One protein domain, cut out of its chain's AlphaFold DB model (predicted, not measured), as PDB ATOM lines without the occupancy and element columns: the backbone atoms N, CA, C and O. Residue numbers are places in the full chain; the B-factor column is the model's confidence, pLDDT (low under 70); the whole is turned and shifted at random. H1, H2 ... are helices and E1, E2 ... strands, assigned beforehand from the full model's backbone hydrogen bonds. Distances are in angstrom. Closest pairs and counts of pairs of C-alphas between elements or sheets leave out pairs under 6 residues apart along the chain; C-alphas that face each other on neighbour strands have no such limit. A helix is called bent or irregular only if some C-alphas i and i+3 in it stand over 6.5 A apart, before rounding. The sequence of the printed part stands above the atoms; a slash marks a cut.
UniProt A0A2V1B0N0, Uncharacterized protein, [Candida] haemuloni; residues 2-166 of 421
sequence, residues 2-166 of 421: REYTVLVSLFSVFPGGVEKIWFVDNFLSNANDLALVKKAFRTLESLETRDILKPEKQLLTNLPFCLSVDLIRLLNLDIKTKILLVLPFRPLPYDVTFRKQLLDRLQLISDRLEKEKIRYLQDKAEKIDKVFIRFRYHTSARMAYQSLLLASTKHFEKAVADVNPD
ATOM      1  N   ARG A   2     116.229 106.485  51.646       78.94
ATOM      2  CA  ARG A   2     117.303 107.348  52.188       78.94
ATOM      3  C   ARG A   2     116.812 108.719  52.688       78.94
ATOM      4  O   ARG A   2     117.139 109.105  53.801       78.94
ATOM      5  N   GLU A   3     115.981 109.408  51.908       79.69
ATOM      6  CA  GLU A   3     115.412 110.725  52.264       79.69
ATOM      7  C   GLU A   3     114.525 110.677  53.515       79.69
ATOM      8  O   GLU A   3     114.587 111.563  54.364       79.69
ATOM      9  N   TYR A   4     113.739 109.606  53.663       85.31
ATOM     10  CA  TYR A   4     112.885 109.394  54.830       85.31
ATOM     11  C   TYR A   4     113.718 109.282  56.110       85.31
ATOM     12  O   TYR A   4     113.438 109.965  57.090       85.31
ATOM     13  N   THR A   5     114.780 108.470  56.089       87.81
ATOM     14  CA  THR A   5     115.675 108.307  57.242       87.81
ATOM     15  C   THR A   5     116.360 109.621  57.617       87.81
ATOM     16  O   THR A   5     116.444 109.942  58.801       87.81
ATOM     17  N   VAL A   6     116.790 110.408  56.624       86.94
ATOM     18  CA  VAL A   6     117.409 111.723  56.850       86.94
ATOM     19  C   VAL A   6     116.429 112.680  57.530       86.94
ATOM     20  O   VAL A   6     116.769 113.259  58.559       86.94
ATOM     21  N   LEU A   7     115.197 112.802  57.027       86.50
ATOM     22  CA  LEU A   7     114.188 113.676  57.634       86.50
ATOM     23  C   LEU A   7     113.829 113.241  59.058       86.50
ATOM     24  O   LEU A   7     113.751 114.080  59.952       86.50
ATOM     25  N   VAL A   8     113.666 111.939  59.300       89.56
ATOM     26  CA  VAL A   8     113.410 111.430  60.655       89.56
ATOM     27  C   VAL A   8     114.565 111.777  61.596       89.56
ATOM     28  O   VAL A   8     114.305 112.236  62.703       89.56
ATOM     29  N   SER A   9     115.818 111.625  61.153       87.94
ATOM     30  CA  SER A   9     116.994 111.976  61.964       87.94
ATOM     31  C   SER A   9     117.117 113.477  62.241       87.94
ATOM     32  O   SER A   9     117.567 113.876  63.311       87.94
ATOM     33  N   LEU A  10     116.680 114.321  61.304       86.50
ATOM     34  CA  LEU A  10     116.707 115.774  61.464       86.50
ATOM     35  C   LEU A  10     115.681 116.235  62.509       86.50
ATOM     36  O   LEU A  10     115.972 117.083  63.348       86.50
ATOM     37  N   PHE A  11     114.481 115.656  62.476       87.25
ATOM     38  CA  PHE A  11     113.370 116.050  63.342       87.25
ATOM     39  C   PHE A  11     113.252 115.215  64.628       87.25
ATOM     40  O   PHE A  11     112.404 115.515  65.469       87.25
ATOM     41  N   SER A  12     114.110 114.209  64.837       86.62
ATOM     42  CA  SER A  12     114.152 113.428  66.083       86.62
ATOM     43  C   SER A  12     114.673 114.215  67.286       86.62
ATOM     44  O   SER A  12     114.538 113.749  68.413       86.62
ATOM     45  N   VAL A  13     115.247 115.402  67.065       87.94
ATOM     46  CA  VAL A  13     115.690 116.322  68.128       87.94
ATOM     47  C   VAL A  13     114.506 116.845  68.954       87.94
ATOM     48  O   VAL A  13     114.662 117.176  70.126       87.94
ATOM     49  N   PHE A  14     113.305 116.896  68.371       89.44
ATOM     50  CA  PHE A  14     112.111 117.398  69.047       89.44
ATOM     51  C   PHE A  14     111.422 116.312  69.894       89.44
ATOM     52  O   PHE A  14     111.374 115.142  69.495       89.44
ATOM     53  N   PRO A  15     110.825 116.677  71.046       88.00
ATOM     54  CA  PRO A  15     110.223 115.713  71.963       88.00
ATOM     55  C   PRO A  15     109.099 114.903  71.299       88.00
ATOM     56  O   PRO A  15     108.234 115.438  70.602       88.00
ATOM     57  N   GLY A  16     109.123 113.585  71.518       84.62
ATOM     58  CA  GLY A  16     108.190 112.623  70.919       84.62
ATOM     59  C   GLY A  16     108.504 112.216  69.474       84.62
ATOM     60  O   GLY A  16     107.934 111.234  69.002       84.62
ATOM     61  N   GLY A  17     109.420 112.907  68.791       86.12
ATOM     62  CA  GLY A  17     109.836 112.588  67.428       86.12
ATOM     63  C   GLY A  17     108.722 112.671  66.373       86.12
ATOM     64  O   GLY A  17     107.601 113.137  66.614       86.12
ATOM     65  N   VAL A  18     109.055 112.211  65.167       90.88
ATOM     66  CA  VAL A  18     108.147 112.182  64.013       90.88
ATOM     67  C   VAL A  18     107.305 110.906  64.033       90.88
ATOM     68  O   VAL A  18     107.824 109.807  64.210       90.88
ATOM     69  N   GLU A  19     105.993 111.046  63.840       90.62
ATOM     70  CA  GLU A  19     105.059 109.925  63.707       90.62
ATOM     71  C   GLU A  19     105.020 109.421  62.263       90.62
ATOM     72  O   GLU A  19     105.138 108.222  62.013       90.62
ATOM     73  N   LYS A  20     104.849 110.340  61.305       91.00
ATOM     74  CA  LYS A  20     104.684 109.998  59.892       91.00
ATOM     75  C   LYS A  20     105.135 111.129  58.978       91.00
ATOM     76  O   LYS A  20     104.941 112.303  59.288       91.00
ATOM     77  N   ILE A  21     105.701 110.752  57.837       90.12
ATOM     78  CA  ILE A  21     106.126 111.665  56.775       90.12
ATOM     79  C   ILE A  21     105.422 111.258  55.481       90.12
ATOM     80  O   ILE A  21     105.422 110.076  55.129       90.12
ATOM     81  N   TRP A  22     104.846 112.229  54.776       88.69
ATOM     82  CA  TRP A  22     104.292 112.045  53.436       88.69
ATOM     83  C   TRP A  22     105.062 112.896  52.436       88.69
ATOM     84  O   TRP A  22     105.156 114.115  52.592       88.69
ATOM     85  N   PHE A  23     105.577 112.250  51.395       86.44
ATOM     86  CA  PHE A  23     106.158 112.932  50.244       86.44
ATOM     87  C   PHE A  23     105.052 113.356  49.281       86.44
ATOM     88  O   PHE A  23     104.030 112.676  49.164       86.44
ATOM     89  N   VAL A  24     105.243 114.503  48.637       85.56
ATOM     90  CA  VAL A  24     104.292 115.028  47.661       85.56
ATOM     91  C   VAL A  24     104.743 114.630  46.261       85.56
ATOM     92  O   VAL A  24     105.831 114.996  45.822       85.56
ATOM     93  N   ASP A  25     103.874 113.921  45.548       83.31
ATOM     94  CA  ASP A  25     104.106 113.508  44.165       83.31
ATOM     95  C   ASP A  25     103.395 114.444  43.180       83.31
ATOM     96  O   ASP A  25     102.368 115.053  43.494       83.31
ATOM     97  N   ASN A  26     103.917 114.556  41.959       77.81
ATOM     98  CA  ASN A  26     103.302 115.359  40.908       77.81
ATOM     99  C   ASN A  26     102.092 114.642  40.278       77.81
ATOM    100  O   ASN A  26     102.255 113.802  39.398       77.81
ATOM    101  N   PHE A  27     100.872 114.998  40.702       74.75
ATOM    102  CA  PHE A  27      99.613 114.442  40.168       74.75
ATOM    103  C   PHE A  27      98.753 115.457  39.383       74.75
ATOM    104  O   PHE A  27      97.566 115.224  39.144       74.75
ATOM    105  N   LEU A  28      99.326 116.598  38.976       61.66
ATOM    106  CA  LEU A  28      98.596 117.734  38.382       61.66
ATOM    107  C   LEU A  28      97.754 117.380  37.145       61.66
ATOM    108  O   LEU A  28      96.673 117.948  36.980       61.66
ATOM    109  N   SER A  29      98.204 116.448  36.297       62.09
ATOM    110  CA  SER A  29      97.425 115.991  35.133       62.09
ATOM    111  C   SER A  29      96.084 115.381  35.544       62.09
ATOM    112  O   SER A  29      95.080 115.576  34.867       62.09
ATOM    113  N   ASN A  30      96.050 114.726  36.702       62.78
ATOM    114  CA  ASN A  30      94.936 113.897  37.148       62.78
ATOM    115  C   ASN A  30      94.000 114.655  38.090       62.78
ATOM    116  O   ASN A  30      92.839 114.285  38.246       62.78
ATOM    117  N   ALA A  31      94.493 115.713  38.739       68.12
ATOM    118  CA  ALA A  31      93.721 116.511  39.687       68.12
ATOM    119  C   ALA A  31      92.494 117.163  39.029       68.12
ATOM    120  O   ALA A  31      91.402 117.156  39.600       68.12
ATOM    121  N   ASN A  32      92.667 117.690  37.813       67.81
ATOM    122  CA  ASN A  32      91.580 118.299  37.049       67.81
ATOM    123  C   ASN A  32      90.547 117.253  36.619       67.81
ATOM    124  O   ASN A  32      89.352 117.488  36.795       67.81
ATOM    125  N   ASP A  33      91.002 116.093  36.139       67.38
ATOM    126  CA  ASP A  33      90.140 114.979  35.733       67.38
ATOM    127  C   ASP A  33      89.349 114.429  36.932       67.38
ATOM    128  O   ASP A  33      88.136 114.257  36.848       67.38
ATOM    129  N   LEU A  34      89.989 114.265  38.094       73.69
ATOM    130  CA  LEU A  34      89.335 113.828  39.330       73.69
ATOM    131  C   LEU A  34      88.301 114.843  39.839       73.69
ATOM    132  O   LEU A  34      87.208 114.460  40.261       73.69
ATOM    133  N   ALA A  35      88.631 116.138  39.827       72.50
ATOM    134  CA  ALA A  35      87.709 117.192  40.246       72.50
ATOM    135  C   ALA A  35      86.477 117.250  39.333       72.50
ATOM    136  O   ALA A  35      85.347 117.396  39.805       72.50
ATOM    137  N   LEU A  36      86.696 117.090  38.030       69.56
ATOM    138  CA  LEU A  36      85.661 117.049  37.011       69.56
ATOM    139  C   LEU A  36      84.778 115.796  37.151       69.56
ATOM    140  O   LEU A  36      83.557 115.937  37.125       69.56
ATOM    141  N   VAL A  37      85.349 114.615  37.424       72.12
ATOM    142  CA  VAL A  37      84.586 113.386  37.730       72.12
ATOM    143  C   VAL A  37      83.747 113.551  38.994       72.12
ATOM    144  O   VAL A  37      82.548 113.287  38.966       72.12
ATOM    145  N   LYS A  38      84.327 114.050  40.096       78.62
ATOM    146  CA  LYS A  38      83.584 114.295  41.347       78.62
ATOM    147  C   LYS A  38      82.426 115.270  41.137       78.62
ATOM    148  O   LYS A  38      81.342 115.070  41.681       78.62
ATOM    149  N   LYS A  39      82.642 116.332  40.355       73.19
ATOM    150  CA  LYS A  39      81.600 117.314  40.038       73.19
ATOM    151  C   LYS A  39      80.497 116.697  39.174       73.19
ATOM    152  O   LYS A  39      79.328 116.917  39.470       73.19
ATOM    153  N   ALA A  40      80.863 115.898  38.172       68.31
ATOM    154  CA  ALA A  40      79.922 115.176  37.320       68.31
ATOM    155  C   ALA A  40      79.076 114.166  38.108       68.31
ATOM    156  O   ALA A  40      77.859 114.117  37.938       68.31
ATOM    157  N   PHE A  41      79.700 113.421  39.022       74.88
ATOM    158  CA  PHE A  41      79.012 112.482  39.900       74.88
ATOM    159  C   PHE A  41      77.985 113.194  40.787       74.88
ATOM    160  O   PHE A  41      76.814 112.839  40.762       74.88
ATOM    161  N   ARG A  42      78.368 114.299  41.443       73.81
ATOM    162  CA  ARG A  42      77.429 115.118  42.234       73.81
ATOM    163  C   ARG A  42      76.269 115.660  41.400       73.81
ATOM    164  O   ARG A  42      75.138 115.722  41.874       73.81
ATOM    165  N   THR A  43      76.530 116.080  40.159       66.75
ATOM    166  CA  THR A  43      75.450 116.533  39.275       66.75
ATOM    167  C   THR A  43      74.512 115.391  38.896       66.75
ATOM    168  O   THR A  43      73.304 115.604  38.893       66.75
ATOM    169  N   LEU A  44      75.037 114.188  38.651       70.12
ATOM    170  CA  LEU A  44      74.236 112.994  38.391       70.12
ATOM    171  C   LEU A  44      73.399 112.590  39.605       70.12
ATOM    172  O   LEU A  44      72.199 112.402  39.456       70.12
ATOM    173  N   GLU A  45      73.983 112.553  40.801       70.62
ATOM    174  CA  GLU A  45      73.247 112.288  42.043       70.62
ATOM    175  C   GLU A  45      72.126 113.311  42.251       70.62
ATOM    176  O   GLU A  45      70.996 112.948  42.570       70.62
ATOM    177  N   SER A  46      72.398 114.600  42.011       70.31
ATOM    178  CA  SER A  46      71.378 115.648  42.133       70.31
ATOM    179  C   SER A  46      70.247 115.502  41.111       70.31
ATOM    180  O   SER A  46      69.115 115.891  41.392       70.31
ATOM    181  N   LEU A  47      70.541 114.946  39.932       64.00
ATOM    182  CA  LEU A  47      69.556 114.648  38.895       64.00
ATOM    183  C   LEU A  47      68.715 113.429  39.275       64.00
ATOM    184  O   LEU A  47      67.494 113.507  39.246       64.00
ATOM    185  N   GLU A  48      69.360 112.347  39.704       67.75
ATOM    186  CA  GLU A  48      68.693 111.115  40.122       67.75
ATOM    187  C   GLU A  48      67.797 111.348  41.340       67.75
ATOM    188  O   GLU A  48      66.635 110.959  41.340       67.75
ATOM    189  N   THR A  49      68.281 112.105  42.329       69.25
ATOM    190  CA  THR A  49      67.482 112.503  43.498       69.25
ATOM    191  C   THR A  49      66.241 113.298  43.076       69.25
ATOM    192  O   THR A  49      65.160 113.108  43.625       69.25
ATOM    193  N   ARG A  50      66.362 114.177  42.071       64.06
ATOM    194  CA  ARG A  50      65.226 114.945  41.537       64.06
ATOM    195  C   ARG A  50      64.240 114.080  40.760       64.06
ATOM    196  O   ARG A  50      63.053 114.377  40.803       64.06
ATOM    197  N   ASP A  51      64.709 113.057  40.055       63.88
ATOM    198  CA  ASP A  51      63.841 112.125  39.335       63.88
ATOM    199  C   ASP A  51      63.089 111.197  40.299       63.88
ATOM    200  O   ASP A  51      61.899 110.972  40.103       63.88
ATOM    201  N   ILE A  52      63.730 110.758  41.388       68.44
ATOM    202  CA  ILE A  52      63.091 109.977  42.462       68.44
ATOM    203  C   ILE A  52      62.019 110.800  43.197       68.44
ATOM    204  O   ILE A  52      60.979 110.270  43.575       68.44
ATOM    205  N   LEU A  53      62.252 112.103  43.398       64.94
ATOM    206  CA  LEU A  53      61.329 112.997  44.112       64.94
ATOM    207  C   LEU A  53      60.128 113.471  43.273       64.94
ATOM    208  O   LEU A  53      59.256 114.161  43.808       64.94
ATOM    209  N   LYS A  54      60.053 113.148  41.974       61.28
ATOM    210  CA  LYS A  54      58.904 113.531  41.142       61.28
ATOM    211  C   LYS A  54      57.714 112.600  41.406       61.28
ATOM    212  O   LYS A  54      57.834 111.397  41.188       61.28
ATOM    213  N   PRO A  55      56.531 113.127  41.772       53.88
ATOM    214  CA  PRO A  55      55.306 112.345  41.706       53.88
ATOM    215  C   PRO A  55      54.970 112.061  40.233       53.88
ATOM    216  O   PRO A  55      55.050 112.950  39.384       53.88
ATOM    217  N   GLU A  56      54.559 110.826  39.953       51.88
ATOM    218  CA  GLU A  56      54.304 110.182  38.647       51.88
ATOM    219  C   GLU A  56      53.508 111.005  37.595       51.88
ATOM    220  O   GLU A  56      53.474 110.651  36.421       51.88
ATOM    221  N   LYS A  57      52.880 112.128  37.971       47.25
ATOM    222  CA  LYS A  57      51.958 112.918  37.129       47.25
ATOM    223  C   LYS A  57      52.564 114.117  36.381       47.25
ATOM    224  O   LYS A  57      51.846 114.755  35.618       47.25
ATOM    225  N   GLN A  58      53.848 114.439  36.546       48.00
ATOM    226  CA  GLN A  58      54.514 115.549  35.825       48.00
ATOM    227  C   GLN A  58      55.583 115.076  34.828       48.00
ATOM    228  O   GLN A  58      56.584 115.752  34.596       48.00
ATOM    229  N   LEU A  59      55.385 113.912  34.207       50.06
ATOM    230  CA  LEU A  59      56.374 113.337  33.294       50.06
ATOM    231  C   LEU A  59      56.505 114.060  31.932       50.06
ATOM    232  O   LEU A  59      57.322 113.641  31.122       50.06
ATOM    233  N   LEU A  60      55.737 115.124  31.640       43.78
ATOM    234  CA  LEU A  60      55.631 115.654  30.266       43.78
ATOM    235  C   LEU A  60      55.724 117.177  30.066       43.78
ATOM    236  O   LEU A  60      55.540 117.633  28.939       43.78
ATOM    237  N   THR A  61      56.067 117.993  31.065       38.97
ATOM    238  CA  THR A  61      56.197 119.448  30.839       38.97
ATOM    239  C   THR A  61      57.570 120.005  31.210       38.97
ATOM    240  O   THR A  61      57.848 120.384  32.342       38.97
ATOM    241  N   ASN A  62      58.428 120.046  30.182       49.28
ATOM    242  CA  ASN A  62      59.494 121.019  29.909       49.28
ATOM    243  C   ASN A  62      59.888 121.948  31.072       49.28
ATOM    244  O   ASN A  62      59.411 123.079  31.164       49.28
ATOM    245  N   LEU A  63      60.847 121.518  31.893       41.66
ATOM    246  CA  LEU A  63      61.596 122.413  32.775       41.66
ATOM    247  C   LEU A  63      62.963 122.743  32.149       41.66
ATOM    248  O   LEU A  63      63.647 121.820  31.702       41.66
ATOM    249  N   PRO A  64      63.391 124.025  32.121       42.34
ATOM    250  CA  PRO A  64      64.685 124.456  31.601       42.34
ATOM    251  C   PRO A  64      65.833 123.909  32.449       42.34
ATOM    252  O   PRO A  64      66.214 124.485  33.466       42.34
ATOM    253  N   PHE A  65      66.401 122.778  32.035       46.00
ATOM    254  CA  PHE A  65      67.642 122.279  32.604       46.00
ATOM    255  C   PHE A  65      68.824 123.101  32.075       46.00
ATOM    256  O   PHE A  65      69.259 122.923  30.938       46.00
ATOM    257  N   CYS A  66      69.362 123.991  32.911       44.62
ATOM    258  CA  CYS A  66      70.668 124.605  32.677       44.62
ATOM    259  C   CYS A  66      71.765 123.579  32.978       44.62
ATOM    260  O   CYS A  66      72.207 123.426  34.120       44.62
ATOM    261  N   LEU A  67      72.204 122.864  31.943       48.91
ATOM    262  CA  LEU A  67      73.363 121.981  32.010       48.91
ATOM    263  C   LEU A  67      74.597 122.839  32.337       48.91
ATOM    264  O   LEU A  67      74.912 123.783  31.613       48.91
ATOM    265  N   SER A  68      75.285 122.562  33.450       51.00
ATOM    266  CA  SER A  68      76.485 123.331  33.806       51.00
ATOM    267  C   SER A  68      77.537 123.209  32.695       51.00
ATOM    268  O   SER A  68      77.726 122.124  32.145       51.00
ATOM    269  N   VAL A  69      78.243 124.302  32.384       51.94
ATOM    270  CA  VAL A  69      79.231 124.383  31.284       51.94
ATOM    271  C   VAL A  69      80.284 123.262  31.331       51.94
ATOM    272  O   VAL A  69      80.815 122.837  30.305       51.94
ATOM    273  N   ASP A  70      80.550 122.728  32.519       48.28
ATOM    274  CA  ASP A  70      81.541 121.678  32.750       48.28
ATOM    275  C   ASP A  70      81.071 120.278  32.310       48.28
ATOM    276  O   ASP A  70      81.886 119.488  31.838       48.28
ATOM    277  N   LEU A  71      79.765 119.988  32.364       54.88
ATOM    278  CA  LEU A  71      79.186 118.747  31.821       54.88
ATOM    279  C   LEU A  71      79.299 118.704  30.285       54.88
ATOM    280  O   LEU A  71      79.537 117.652  29.703       54.88
ATOM    281  N   ILE A  72      79.216 119.859  29.623       55.94
ATOM    282  CA  ILE A  72      79.396 119.986  28.165       55.94
ATOM    283  C   ILE A  72      80.844 119.678  27.766       55.94
ATOM    284  O   ILE A  72      81.088 119.044  26.739       55.94
ATOM    285  N   ARG A  73      81.816 120.127  28.577       53.28
ATOM    286  CA  ARG A  73      83.244 119.834  28.361       53.28
ATOM    287  C   ARG A  73      83.533 118.338  28.464       53.28
ATOM    288  O   ARG A  73      84.306 117.825  27.664       53.28
ATOM    289  N   LEU A  74      82.876 117.658  29.400       55.50
ATOM    290  CA  LEU A  74      82.950 116.210  29.613       55.50
ATOM    291  C   LEU A  74      82.456 115.388  28.419       55.50
ATOM    292  O   LEU A  74      83.071 114.388  28.054       55.50
ATOM    293  N   LEU A  75      81.359 115.817  27.797       55.03
ATOM    294  CA  LEU A  75      80.725 115.091  26.696       55.03
ATOM    295  C   LEU A  75      81.377 115.323  25.324       55.03
ATOM    296  O   LEU A  75      80.942 114.722  24.347       55.03
ATOM    297  N   ASN A  76      82.431 116.144  25.236       53.91
ATOM    298  CA  ASN A  76      83.155 116.455  23.997       53.91
ATOM    299  C   ASN A  76      82.217 116.749  22.799       53.91
ATOM    300  O   ASN A  76      82.425 116.252  21.696       53.91
ATOM    301  N   LEU A  77      81.154 117.528  23.042       53.25
ATOM    302  CA  LEU A  77      80.111 117.817  22.052       53.25
ATOM    303  C   LEU A  77      80.585 118.819  20.979       53.25
ATOM    304  O   LEU A  77      81.453 119.670  21.229       53.25
ATOM    305  N   ASP A  78      79.972 118.737  19.796       46.91
ATOM    306  CA  ASP A  78      80.266 119.554  18.610       46.91
ATOM    307  C   ASP A  78      80.177 121.070  18.856       46.91
ATOM    308  O   ASP A  78      79.353 121.560  19.633       46.91
ATOM    309  N   ILE A  79      80.976 121.850  18.117       47.59
ATOM    310  CA  ILE A  79      81.107 123.318  18.256       47.59
ATOM    311  C   ILE A  79      79.752 124.048  18.147       47.59
ATOM    312  O   ILE A  79      79.506 125.001  18.889       47.59
ATOM    313  N   LYS A  80      78.826 123.568  17.301       44.81
ATOM    314  CA  LYS A  80      77.458 124.117  17.180       44.81
ATOM    315  C   LYS A  80      76.645 123.990  18.473       44.81
ATOM    316  O   LYS A  80      75.899 124.902  18.817       44.81
ATOM    317  N   THR A  81      76.811 122.893  19.212       50.50
ATOM    318  CA  THR A  81      76.111 122.668  20.488       50.50
ATOM    319  C   THR A  81      76.730 123.477  21.628       50.50
ATOM    320  O   THR A  81      75.996 123.996  22.464       50.50
ATOM    321  N   LYS A  82      78.054 123.704  21.608       47.41
ATOM    322  CA  LYS A  82      78.758 124.585  22.560       47.41
ATOM    323  C   LYS A  82      78.270 126.033  22.494       47.41
ATOM    324  O   LYS A  82      78.103 126.650  23.538       47.41
ATOM    325  N   ILE A  83      78.013 126.560  21.296       45.94
ATOM    326  CA  ILE A  83      77.498 127.930  21.105       45.94
ATOM    327  C   ILE A  83      76.034 128.037  21.569       45.94
ATOM    328  O   ILE A  83      75.661 129.021  22.203       45.94
ATOM    329  N   LEU A  84      75.219 127.005  21.321       43.69
ATOM    330  CA  LEU A  84      73.807 126.970  21.722       43.69
ATOM    331  C   LEU A  84      73.610 126.901  23.253       43.69
ATOM    332  O   LEU A  84      72.599 127.370  23.764       43.69
ATOM    333  N   LEU A  85      74.582 126.332  23.974       45.06
ATOM    334  CA  LEU A  85      74.556 126.100  25.424       45.06
ATOM    335  C   LEU A  85      75.050 127.277  26.286       45.06
ATOM    336  O   LEU A  85      74.902 127.243  27.506       45.06
ATOM    337  N   VAL A  86      75.644 128.312  25.685       44.50
ATOM    338  CA  VAL A  86      76.060 129.536  26.402       44.50
ATOM    339  C   VAL A  86      74.861 130.457  26.684       44.50
ATOM    340  O   VAL A  86      74.931 131.310  27.567       44.50
ATOM    341  N   LEU A  87      73.735 130.263  25.988       38.88
ATOM    342  CA  LEU A  87      72.492 130.990  26.244       38.88
ATOM    343  C   LEU A  87      71.685 130.290  27.358       38.88
ATOM    344  O   LEU A  87      71.268 129.148  27.173       38.88
ATOM    345  N   PRO A  88      71.401 130.957  28.493       41.97
ATOM    346  CA  PRO A  88      70.850 130.340  29.710       41.97
ATOM    347  C   PRO A  88      69.362 129.943  29.617       41.97
ATOM    348  O   PRO A  88      68.720 129.713  30.635       41.97
ATOM    349  N   PHE A  89      68.787 129.882  28.412       39.19
ATOM    350  CA  PHE A  89      67.335 129.869  28.207       39.19
ATOM    351  C   PHE A  89      66.783 128.657  27.442       39.19
ATOM    352  O   PHE A  89      65.590 128.648  27.140       39.19
ATOM    353  N   ARG A  90      67.578 127.614  27.140       39.91
ATOM    354  CA  ARG A  90      67.049 126.402  26.480       39.91
ATOM    355  C   ARG A  90      67.336 125.110  27.268       39.91
ATOM    356  O   ARG A  90      68.505 124.741  27.367       39.91
ATOM    357  N   PRO A  91      66.310 124.399  27.792       49.19
ATOM    358  CA  PRO A  91      66.486 123.037  28.296       49.19
ATOM    359  C   PRO A  91      67.014 122.128  27.195       49.19
ATOM    360  O   PRO A  91      66.443 122.097  26.103       49.19
ATOM    361  N   LEU A  92      68.034 121.330  27.497       48.81
ATOM    362  CA  LEU A  92      68.280 120.114  26.728       48.81
ATOM    363  C   LEU A  92      67.263 119.043  27.143       48.81
ATOM    364  O   LEU A  92      67.012 118.899  28.343       48.81
ATOM    365  N   PRO A  93      66.696 118.278  26.191       50.34
ATOM    366  CA  PRO A  93      65.930 117.092  26.531       50.34
ATOM    367  C   PRO A  93      66.874 116.093  27.210       50.34
ATOM    368  O   PRO A  93      67.861 115.644  26.627       50.34
ATOM    369  N   TYR A  94      66.595 115.797  28.475       54.34
ATOM    370  CA  TYR A  94      67.263 114.740  29.221       54.34
ATOM    371  C   TYR A  94      66.756 113.395  28.688       54.34
ATOM    372  O   TYR A  94      65.681 112.940  29.068       54.34
ATOM    373  N   ASP A  95      67.497 112.810  27.745       61.41
ATOM    374  CA  ASP A  95      67.182 111.516  27.132       61.41
ATOM    375  C   ASP A  95      68.021 110.382  27.758       61.41
ATOM    376  O   ASP A  95      69.156 110.577  28.207       61.41
ATOM    377  N   VAL A  96      67.477 109.163  27.761       63.69
ATOM    378  CA  VAL A  96      68.119 107.939  28.277       63.69
ATOM    379  C   VAL A  96      69.442 107.662  27.553       63.69
ATOM    380  O   VAL A  96      70.396 107.162  28.153       63.69
ATOM    381  N   THR A  97      69.528 108.029  26.272       68.38
ATOM    382  CA  THR A  97      70.750 107.939  25.456       68.38
ATOM    383  C   THR A  97      71.881 108.820  25.997       68.38
ATOM    384  O   THR A  97      73.018 108.361  26.116       68.38
ATOM    385  N   PHE A  98      71.566 110.050  26.409       67.94
ATOM    386  CA  PHE A  98      72.521 110.996  26.983       67.94
ATOM    387  C   PHE A  98      73.071 110.506  28.328       67.94
ATOM    388  O   PHE A  98      74.278 110.580  28.571       67.94
ATOM    389  N   ARG A  99      72.209 109.931  29.183       67.56
ATOM    390  CA  ARG A  99      72.626 109.326  30.462       67.56
ATOM    391  C   ARG A  99      73.625 108.189  30.243       67.56
ATOM    392  O   ARG A  99      74.643 108.148  30.929       67.56
ATOM    393  N   LYS A 100      73.358 107.297  29.282       74.44
ATOM    394  CA  LYS A 100      74.260 106.181  28.944       74.44
ATOM    395  C   LYS A 100      75.621 106.679  28.457       74.44
ATOM    396  O   LYS A 100      76.635 106.296  29.023       74.44
ATOM    397  N   GLN A 101      75.647 107.620  27.511       73.94
ATOM    398  CA  GLN A 101      76.902 108.198  27.009       73.94
ATOM    399  C   GLN A 101      77.735 108.872  28.108       73.94
ATOM    400  O   GLN A 101      78.962 108.767  28.113       73.94
ATOM    401  N   LEU A 102      77.084 109.572  29.040       71.69
ATOM    402  CA  LEU A 102      77.765 110.206  30.166       71.69
ATOM    403  C   LEU A 102      78.335 109.166  31.144       71.69
ATOM    404  O   LEU A 102      79.476 109.317  31.576       71.69
ATOM    405  N   LEU A 103      77.576 108.111  31.459       75.69
ATOM    406  CA  LEU A 103      78.039 107.010  32.311       75.69
ATOM    407  C   LEU A 103      79.235 106.278  31.692       75.69
ATOM    408  O   LEU A 103      80.237 106.100  32.381       75.69
ATOM    409  N   ASP A 104      79.187 105.958  30.398       81.06
ATOM    410  CA  ASP A 104      80.292 105.300  29.687       81.06
ATOM    411  C   ASP A 104      81.568 106.158  29.712       81.06
ATOM    412  O   ASP A 104      82.679 105.669  29.933       81.06
ATOM    413  N   ARG A 105      81.428 107.478  29.523       77.75
ATOM    414  CA  ARG A 105      82.558 108.416  29.620       77.75
ATOM    415  C   ARG A 105      83.115 108.500  31.035       77.75
ATOM    416  O   ARG A 105      84.331 108.574  31.187       77.75
ATOM    417  N   LEU A 106      82.260 108.492  32.056       76.88
ATOM    418  CA  LEU A 106      82.705 108.510  33.447       76.88
ATOM    419  C   LEU A 106      83.430 107.220  33.828       76.88
ATOM    420  O   LEU A 106      84.482 107.315  34.455       76.88
ATOM    421  N   GLN A 107      82.936 106.059  33.389       82.25
ATOM    422  CA  GLN A 107      83.609 104.768  33.574       82.25
ATOM    423  C   GLN A 107      84.988 104.750  32.901       82.25
ATOM    424  O   GLN A 107      85.989 104.396  33.516       82.25
ATOM    425  N   LEU A 108      85.088 105.250  31.666       82.88
ATOM    426  CA  LEU A 108      86.375 105.366  30.977       82.88
ATOM    427  C   LEU A 108      87.381 106.245  31.749       82.88
ATOM    428  O   LEU A 108      88.580 105.949  31.783       82.88
ATOM    429  N   ILE A 109      86.916 107.348  32.344       77.81
ATOM    430  CA  ILE A 109      87.778 108.236  33.133       77.81
ATOM    431  C   ILE A 109      88.135 107.591  34.480       77.81
ATOM    432  O   ILE A 109      89.293 107.688  34.886       77.81
ATOM    433  N   SER A 110      87.209 106.896  35.155       81.12
ATOM    434  CA  SER A 110      87.519 106.175  36.399       81.12
ATOM    435  C   SER A 110      88.555 105.079  36.171       81.12
ATOM    436  O   SER A 110      89.528 105.013  36.915       81.12
ATOM    437  N   ASP A 111      88.432 104.312  35.087       84.38
ATOM    438  CA  ASP A 111      89.393 103.261  34.733       84.38
ATOM    439  C   ASP A 111      90.787 103.834  34.452       84.38
ATOM    440  O   ASP A 111      91.812 103.239  34.797       84.38
ATOM    441  N   ARG A 112      90.851 105.014  33.821       82.31
ATOM    442  CA  ARG A 112      92.114 105.733  33.610       82.31
ATOM    443  C   ARG A 112      92.739 106.145  34.942       82.31
ATOM    444  O   ARG A 112      93.926 105.897  35.147       82.31
ATOM    445  N   LEU A 113      91.941 106.718  35.844       80.00
ATOM    446  CA  LEU A 113      92.390 107.134  37.174       80.00
ATOM    447  C   LEU A 113      92.869 105.940  38.013       80.00
ATOM    448  O   LEU A 113      93.880 106.053  38.703       80.00
ATOM    449  N   GLU A 114      92.204 104.785  37.935       81.38
ATOM    450  CA  GLU A 114      92.637 103.562  38.622       81.38
ATOM    451  C   GLU A 114      93.958 103.019  38.072       81.38
ATOM    452  O   GLU A 114      94.867 102.703  38.845       81.38
ATOM    453  N   LYS A 115      94.121 102.977  36.743       82.12
ATOM    454  CA  LYS A 115      95.393 102.590  36.107       82.12
ATOM    455  C   LYS A 115      96.538 103.504  36.530       82.12
ATOM    456  O   LYS A 115      97.656 103.043  36.763       82.12
ATOM    457  N   GLU A 116      96.272 104.798  36.648       75.50
ATOM    458  CA  GLU A 116      97.256 105.759  37.135       75.50
ATOM    459  C   GLU A 116      97.533 105.582  38.627       75.50
ATOM    460  O   GLU A 116      98.698 105.572  39.010       75.50
ATOM    461  N   LYS A 117      96.518 105.327  39.464       78.69
ATOM    462  CA  LYS A 117      96.693 104.963  40.883       78.69
ATOM    463  C   LYS A 117      97.633 103.768  41.048       78.69
ATOM    464  O   LYS A 117      98.546 103.824  41.868       78.69
ATOM    465  N   ILE A 118      97.459 102.721  40.241       80.81
ATOM    466  CA  ILE A 118      98.352 101.553  40.236       80.81
ATOM    467  C   ILE A 118      99.777 101.960  39.829       80.81
ATOM    468  O   ILE A 118     100.741 101.511  40.446       80.81
ATOM    469  N   ARG A 119      99.929 102.858  38.846       77.50
ATOM    470  CA  ARG A 119     101.238 103.400  38.441       77.50
ATOM    471  C   ARG A 119     101.926 104.177  39.571       77.50
ATOM    472  O   ARG A 119     103.136 104.033  39.729       77.50
ATOM    473  N   TYR A 120     101.181 104.952  40.365       71.62
ATOM    474  CA  TYR A 120     101.722 105.653  41.540       71.62
ATOM    475  C   TYR A 120     102.209 104.673  42.613       71.62
ATOM    476  O   TYR A 120     103.299 104.846  43.149       71.62
ATOM    477  N   LEU A 121     101.449 103.604  42.880       72.00
ATOM    478  CA  LEU A 121     101.843 102.567  43.846       72.00
ATOM    479  C   LEU A 121     103.136 101.831  43.451       72.00
ATOM    480  O   LEU A 121     103.797 101.260  44.311       72.00
ATOM    481  N   GLN A 122     103.514 101.869  42.171       78.12
ATOM    482  CA  GLN A 122     104.771 101.317  41.657       78.12
ATOM    483  C   GLN A 122     105.973 102.290  41.770       78.12
ATOM    484  O   GLN A 122     107.001 102.036  41.147       78.12
ATOM    485  N   ASP A 123     105.858 103.390  42.535       66.69
ATOM    486  CA  ASP A 123     106.911 104.389  42.856       66.69
ATOM    487  C   ASP A 123     107.603 105.016  41.622       66.69
ATOM    488  O   ASP A 123     108.733 105.495  41.689       66.69
ATOM    489  N   LYS A 124     106.921 105.037  40.466       62.78
ATOM    490  CA  LYS A 124     107.407 105.649  39.210       62.78
ATOM    491  C   LYS A 124     107.019 107.125  39.047       62.78
ATOM    492  O   LYS A 124     107.159 107.676  37.956       62.78
ATOM    493  N   ALA A 125     106.467 107.751  40.084       66.62
ATOM    494  CA  ALA A 125     105.982 109.122  40.018       66.62
ATOM    495  C   ALA A 125     107.102 110.139  40.254       66.62
ATOM    496  O   ALA A 125     108.044 109.907  41.011       66.62
ATOM    497  N   GLU A 126     106.990 111.283  39.587       73.75
ATOM    498  CA  GLU A 126     107.935 112.380  39.736       73.75
ATOM    499  C   GLU A 126     107.714 113.071  41.092       73.75
ATOM    500  O   GLU A 126     106.641 113.627  41.347       73.75
ATOM    501  N   LYS A 127     108.723 113.021  41.965       75.50
ATOM    502  CA  LYS A 127     108.657 113.591  43.316       75.50
ATOM    503  C   LYS A 127     108.824 115.113  43.274       75.50
ATOM    504  O   LYS A 127     109.489 115.665  42.387       75.50
ATOM    505  N   ILE A 128     108.170 115.798  44.207       83.50
ATOM    506  CA  ILE A 128     108.260 117.248  44.400       83.50
ATOM    507  C   ILE A 128     109.000 117.519  45.709       83.50
ATOM    508  O   ILE A 128     108.844 116.783  46.681       83.50
ATOM    509  N   ASP A 129     109.747 118.621  45.750       84.62
ATOM    510  CA  ASP A 129     110.550 119.070  46.896       84.62
ATOM    511  C   ASP A 129     109.690 119.639  48.046       84.62
ATOM    512  O   ASP A 129     109.979 120.689  48.616       84.62
ATOM    513  N   LYS A 130     108.567 118.985  48.359       87.88
ATOM    514  CA  LYS A 130     107.643 119.354  49.435       87.88
ATOM    515  C   LYS A 130     107.232 118.116  50.216       87.88
ATOM    516  O   LYS A 130     107.061 117.032  49.660       87.88
ATOM    517  N   VAL A 131     107.059 118.291  51.521       88.94
ATOM    518  CA  VAL A 131     106.824 117.185  52.448       88.94
ATOM    519  C   VAL A 131     105.851 117.596  53.546       88.94
ATOM    520  O   VAL A 131     105.903 118.721  54.042       88.94
ATOM    521  N   PHE A 132     104.977 116.674  53.942       91.44
ATOM    522  CA  PHE A 132     104.155 116.811  55.141       91.44
ATOM    523  C   PHE A 132     104.746 115.969  56.261       91.44
ATOM    524  O   PHE A 132     105.043 114.788  56.073       91.44
ATOM    525  N   ILE A 133     104.892 116.567  57.440       90.75
ATOM    526  CA  ILE A 133     105.470 115.918  58.615       90.75
ATOM    527  C   ILE A 133     104.444 115.994  59.738       90.75
ATOM    528  O   ILE A 133     103.983 117.076  60.093       90.75
ATOM    529  N   ARG A 134     104.095 114.840  60.307       92.19
ATOM    530  CA  ARG A 134     103.257 114.747  61.503       92.19
ATOM    531  C   ARG A 134     104.107 114.322  62.688       92.19
ATOM    532  O   ARG A 134     104.770 113.286  62.653       92.19
ATOM    533  N   PHE A 135     104.053 115.128  63.737       92.44
ATOM    534  CA  PHE A 135     104.694 114.866  65.020       92.44
ATOM    535  C   PHE A 135     103.720 114.162  65.963       92.44
ATOM    536  O   PHE A 135     102.508 114.326  65.833       92.44
ATOM    537  N   ARG A 136     104.247 113.410  66.940       92.94
ATOM    538  CA  ARG A 136     103.409 112.755  67.963       92.94
ATOM    539  C   ARG A 136     102.716 113.749  68.897       92.94
ATOM    540  O   ARG A 136     101.645 113.454  69.414       92.94
ATOM    541  N   TYR A 137     103.330 114.912  69.113       93.00
ATOM    542  CA  TYR A 137     102.805 115.968  69.972       93.00
ATOM    543  C   TYR A 137     102.657 117.277  69.201       93.00
ATOM    544  O   TYR A 137     103.440 117.605  68.312       93.00
ATOM    545  N   HIS A 138     101.653 118.064  69.582       91.50
ATOM    546  CA  HIS A 138     101.397 119.369  68.973       91.50
ATOM    547  C   HIS A 138     102.478 120.405  69.316       91.50
ATOM    548  O   HIS A 138     102.853 121.233  68.486       91.50
ATOM    549  N   THR A 139     103.047 120.310  70.520       92.06
ATOM    550  CA  THR A 139     104.129 121.185  70.986       92.06
ATOM    551  C   THR A 139     105.399 121.020  70.157       92.06
ATOM    552  O   THR A 139     105.993 122.025  69.770       92.06
ATOM    553  N   SER A 140     105.787 119.788  69.809       91.56
ATOM    554  CA  SER A 140     106.959 119.545  68.962       91.56
ATOM    555  C   SER A 140     106.760 120.044  67.536       91.56
ATOM    556  O   SER A 140     107.690 120.625  66.980       91.56
ATOM    557  N   ALA A 141     105.550 119.934  66.978       90.69
ATOM    558  CA  ALA A 141     105.231 120.527  65.678       90.69
ATOM    559  C   ALA A 141     105.423 122.055  65.676       90.69
ATOM    560  O   ALA A 141     106.016 122.605  64.747       90.69
ATOM    561  N   ARG A 142     104.982 122.745  66.737       90.38
ATOM    562  CA  ARG A 142     105.160 124.200  66.867       90.38
ATOM    563  C   ARG A 142     106.605 124.614  67.125       90.38
ATOM    564  O   ARG A 142     107.059 125.587  66.528       90.38
ATOM    565  N   MET A 143     107.339 123.870  67.953       90.12
ATOM    566  CA  MET A 143     108.774 124.098  68.171       90.12
ATOM    567  C   MET A 143     109.566 123.935  66.869       90.12
ATOM    568  O   MET A 143     110.399 124.782  66.543       90.12
ATOM    569  N   ALA A 144     109.271 122.884  66.095       88.56
ATOM    570  CA  ALA A 144     109.894 122.648  64.799       88.56
ATOM    571  C   ALA A 144     109.572 123.776  63.810       88.56
ATOM    572  O   ALA A 144     110.486 124.317  63.197       88.56
ATOM    573  N   TYR A 145     108.301 124.183  63.717       87.88
ATOM    574  CA  TYR A 145     107.866 125.295  62.869       87.88
ATOM    575  C   TYR A 145     108.620 126.599  63.169       87.88
ATOM    576  O   TYR A 145     109.118 127.243  62.250       87.88
ATOM    577  N   GLN A 146     108.762 126.965  64.447       86.94
ATOM    578  CA  GLN A 146     109.477 128.182  64.847       86.94
ATOM    579  C   GLN A 146     110.993 128.094  64.604       86.94
ATOM    580  O   GLN A 146     111.610 129.088  64.236       86.94
ATOM    581  N   SER A 147     111.591 126.911  64.771       83.56
ATOM    582  CA  SER A 147     113.039 126.703  64.592       83.56
ATOM    583  C   SER A 147     113.461 126.714  63.119       83.56
ATOM    584  O   SER A 147     114.549 127.175  62.775       83.56
ATOM    585  N   LEU A 148     112.595 126.215  62.234       73.38
ATOM    586  CA  LEU A 148     112.853 126.074  60.798       73.38
ATOM    587  C   LEU A 148     112.991 127.431  60.081       73.38
ATOM    588  O   LEU A 148     113.695 127.524  59.081       73.38
ATOM    589  N   LEU A 149     112.399 128.493  60.638       64.44
ATOM    590  CA  LEU A 149     112.505 129.867  60.136       64.44
ATOM    591  C   LEU A 149     113.923 130.462  60.265       64.44
ATOM    592  O   LEU A 149     114.202 131.488  59.649       64.44
ATOM    593  N   LEU A 150     114.817 129.854  61.061       58.03
ATOM    594  CA  LEU A 150     116.062 130.493  61.507       58.03
ATOM    595  C   LEU A 150     117.356 129.988  60.823       58.03
ATOM    596  O   LEU A 150     118.401 130.594  61.042       58.03
ATOM    597  N   ALA A 151     117.340 128.908  60.019       57.00
ATOM    598  CA  ALA A 151     118.575 128.140  59.747       57.00
ATOM    599  C   ALA A 151     119.086 128.002  58.287       57.00
ATOM    600  O   ALA A 151     120.209 127.533  58.112       57.00
ATOM    601  N   SER A 152     118.376 128.395  57.218       53.16
ATOM    602  CA  SER A 152     118.992 128.428  55.867       53.16
ATOM    603  C   SER A 152     118.225 129.298  54.866       53.16
ATOM    604  O   SER A 152     117.000 129.284  54.840       53.16
ATOM    605  N   THR A 153     118.938 130.009  53.988       56.91
ATOM    606  CA  THR A 153     118.356 130.982  53.041       56.91
ATOM    607  C   THR A 153     117.779 130.369  51.754       56.91
ATOM    608  O   THR A 153     117.315 131.114  50.896       56.91
ATOM    609  N   LYS A 154     117.826 129.036  51.569       64.25
ATOM    610  CA  LYS A 154     117.347 128.373  50.329       64.25
ATOM    611  C   LYS A 154     116.612 127.042  50.511       64.25
ATOM    612  O   LYS A 154     115.882 126.643  49.612       64.25
ATOM    613  N   HIS A 155     116.801 126.345  51.627       68.88
ATOM    614  CA  HIS A 155     116.122 125.079  51.920       68.88
ATOM    615  C   HIS A 155     115.211 125.281  53.127       68.88
ATOM    616  O   HIS A 155     115.651 125.892  54.101       68.88
ATOM    617  N   PHE A 156     113.982 124.756  53.058       72.75
ATOM    618  CA  PHE A 156     112.948 124.924  54.090       72.75
ATOM    619  C   PHE A 156     112.521 126.388  54.338       72.75
ATOM    620  O   PHE A 156     112.153 126.753  55.446       72.75
ATOM    621  N   GLU A 157     112.529 127.217  53.285       72.38
ATOM    622  CA  GLU A 157     112.222 128.661  53.342       72.38
ATOM    623  C   GLU A 157     110.810 128.965  53.862       72.38
ATOM    624  O   GLU A 157     110.601 129.929  54.596       72.38
ATOM    625  N   LYS A 158     109.832 128.134  53.491       79.56
ATOM    626  CA  LYS A 158     108.439 128.304  53.893       79.56
ATOM    627  C   LYS A 158     107.908 127.007  54.491       79.56
ATOM    628  O   LYS A 158     107.981 125.944  53.877       79.56
ATOM    629  N   ALA A 159     107.331 127.118  55.677       85.62
ATOM    630  CA  ALA A 159     106.555 126.073  56.326       85.62
ATOM    631  C   ALA A 159     105.212 126.648  56.767       85.62
ATOM    632  O   ALA A 159     105.070 127.861  56.897       85.62
ATOM    633  N   VAL A 160     104.229 125.777  56.987       86.94
ATOM    634  CA  VAL A 160     102.913 126.140  57.525       86.94
ATOM    635  C   VAL A 160     102.559 125.113  58.594       86.94
ATOM    636  O   VAL A 160     102.626 123.909  58.342       86.94
ATOM    637  N   ALA A 161     102.228 125.582  59.795       87.81
ATOM    638  CA  ALA A 161     101.748 124.743  60.889       87.81
ATOM    639  C   ALA A 161     100.213 124.642  60.870       87.81
ATOM    640  O   ALA A 161      99.542 125.485  60.283       87.81
ATOM    641  N   ASP A 162      99.663 123.626  61.541       86.56
ATOM    642  CA  ASP A 162      98.217 123.487  61.784       86.56
ATOM    643  C   ASP A 162      97.347 123.489  60.505       86.56
ATOM    644  O   ASP A 162      96.267 124.075  60.454       86.56
ATOM    645  N   VAL A 163      97.815 122.812  59.451       85.75
ATOM    646  CA  VAL A 163      97.117 122.752  58.160       85.75
ATOM    647  C   VAL A 163      95.963 121.749  58.199       85.75
ATOM    648  O   VAL A 163      96.162 120.565  58.473       85.75
ATOM    649  N   ASN A 164      94.759 122.204  57.843       88.75
ATOM    650  CA  ASN A 164      93.637 121.315  57.552       88.75
ATOM    651  C   ASN A 164      93.834 120.674  56.159       88.75
ATOM    652  O   ASN A 164      93.984 121.419  55.188       88.75
ATOM    653  N   PRO A 165      93.812 119.332  56.017       87.25
ATOM    654  CA  PRO A 165      93.985 118.663  54.726       87.25
ATOM    655  C   PRO A 165      92.980 119.094  53.646       87.25
ATOM    656  O   PRO A 165      93.337 119.109  52.468       87.25
ATOM    657  N   ASP A 166      91.764 119.490  54.028       87.81
ATOM    658  CA  ASP A 166      90.737 119.945  53.081       87.81
ATOM    659  C   ASP A 166      90.971 121.379  52.571       87.81
ATOM    660  O   ASP A 166      90.418 121.768  51.542       87.81
TER     661      ASP A 166
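What this domain is: This is residues 2 to 166 of the 421 residues of an uncharacterized protein of [Candida] haemuloni (UniProt A0A2V1B0N0). A long rod has a two-stranded ribbon, E1 and E2, with short helices H1 and H6 at one end, and two long helices, H2 and H5, running from the ribbon towards the other. Small H3 and H4 lie towards that far end, where residues 52 to 58 stick out. The 165 printed residues, mostly helix by class, hold six named helices and two antiparallel strands in the order H1 E1 H2 H3 H4 H5 E2 H6. The whole is extended, with a radius of gyration of the C-alphas of 24.3 A and spans of 71 by 33 by 27 A.

How they stand to each other: Start at H1, residues 2 to 11; its closest C-alphas with E1, residues 18 to 25, are Val 8 and Val 18, 6.3 A apart. E1 is the antiparallel neighbour of E2, residues 127 to 135, at 158 degrees; look for N 22 and O 132, 2.9 A apart, within hydrogen-bond range. E2 bends by 61 degrees at residue 130. H2, residues 28 to 52, is only just irregular, C-alphas 29 and 32 being 6.6 A apart. With residues 36 to 40 alone it only just touches H3, residues 69 to 74, over 3 pairs of C-alphas within 8 A, closest Ala 40 and Leu 71, 6.6 A. H4, residues 79 to 84, is close to H3 but not clearly touching, closest C-alphas Ile 72 and Lys 82, 7.3 A. H5, residues 96 to 121, touches H2 with residues 106 to 113 alone, closest C-alphas Val 37 and Leu 106, 6.8 A; they run opposite ways at 36 degrees, only just a steep tilt. H6, residues 138 to 148, has its closest C-alphas with E2 at Ala 141 and Phe 135, 5.7 A. O i to N i+4 pairs are within hydrogen-bond range throughout H1, H3, H4, H5 and H6, and 19 of 21 in H2.

Where its parts are: Find C-alpha 2 of H1 at (117.303, 107.348, 52.188). H2 runs 36.6 A from C-alpha 28 at (98.596, 117.734, 38.382), H5 37.5 A and E2 22.1 A; H6 ends at C-alpha 148, (112.853, 126.074, 60.798).

The domain as a whole: The C-alphas of Lys 57 and Ala 151 are farthest apart, 72.0 A. The printed part has no cut; its long links are H2 to H3 and H4 to H5. Mean pLDDT of the printed part is 70.8, with residues 47 to 99 among those under 70.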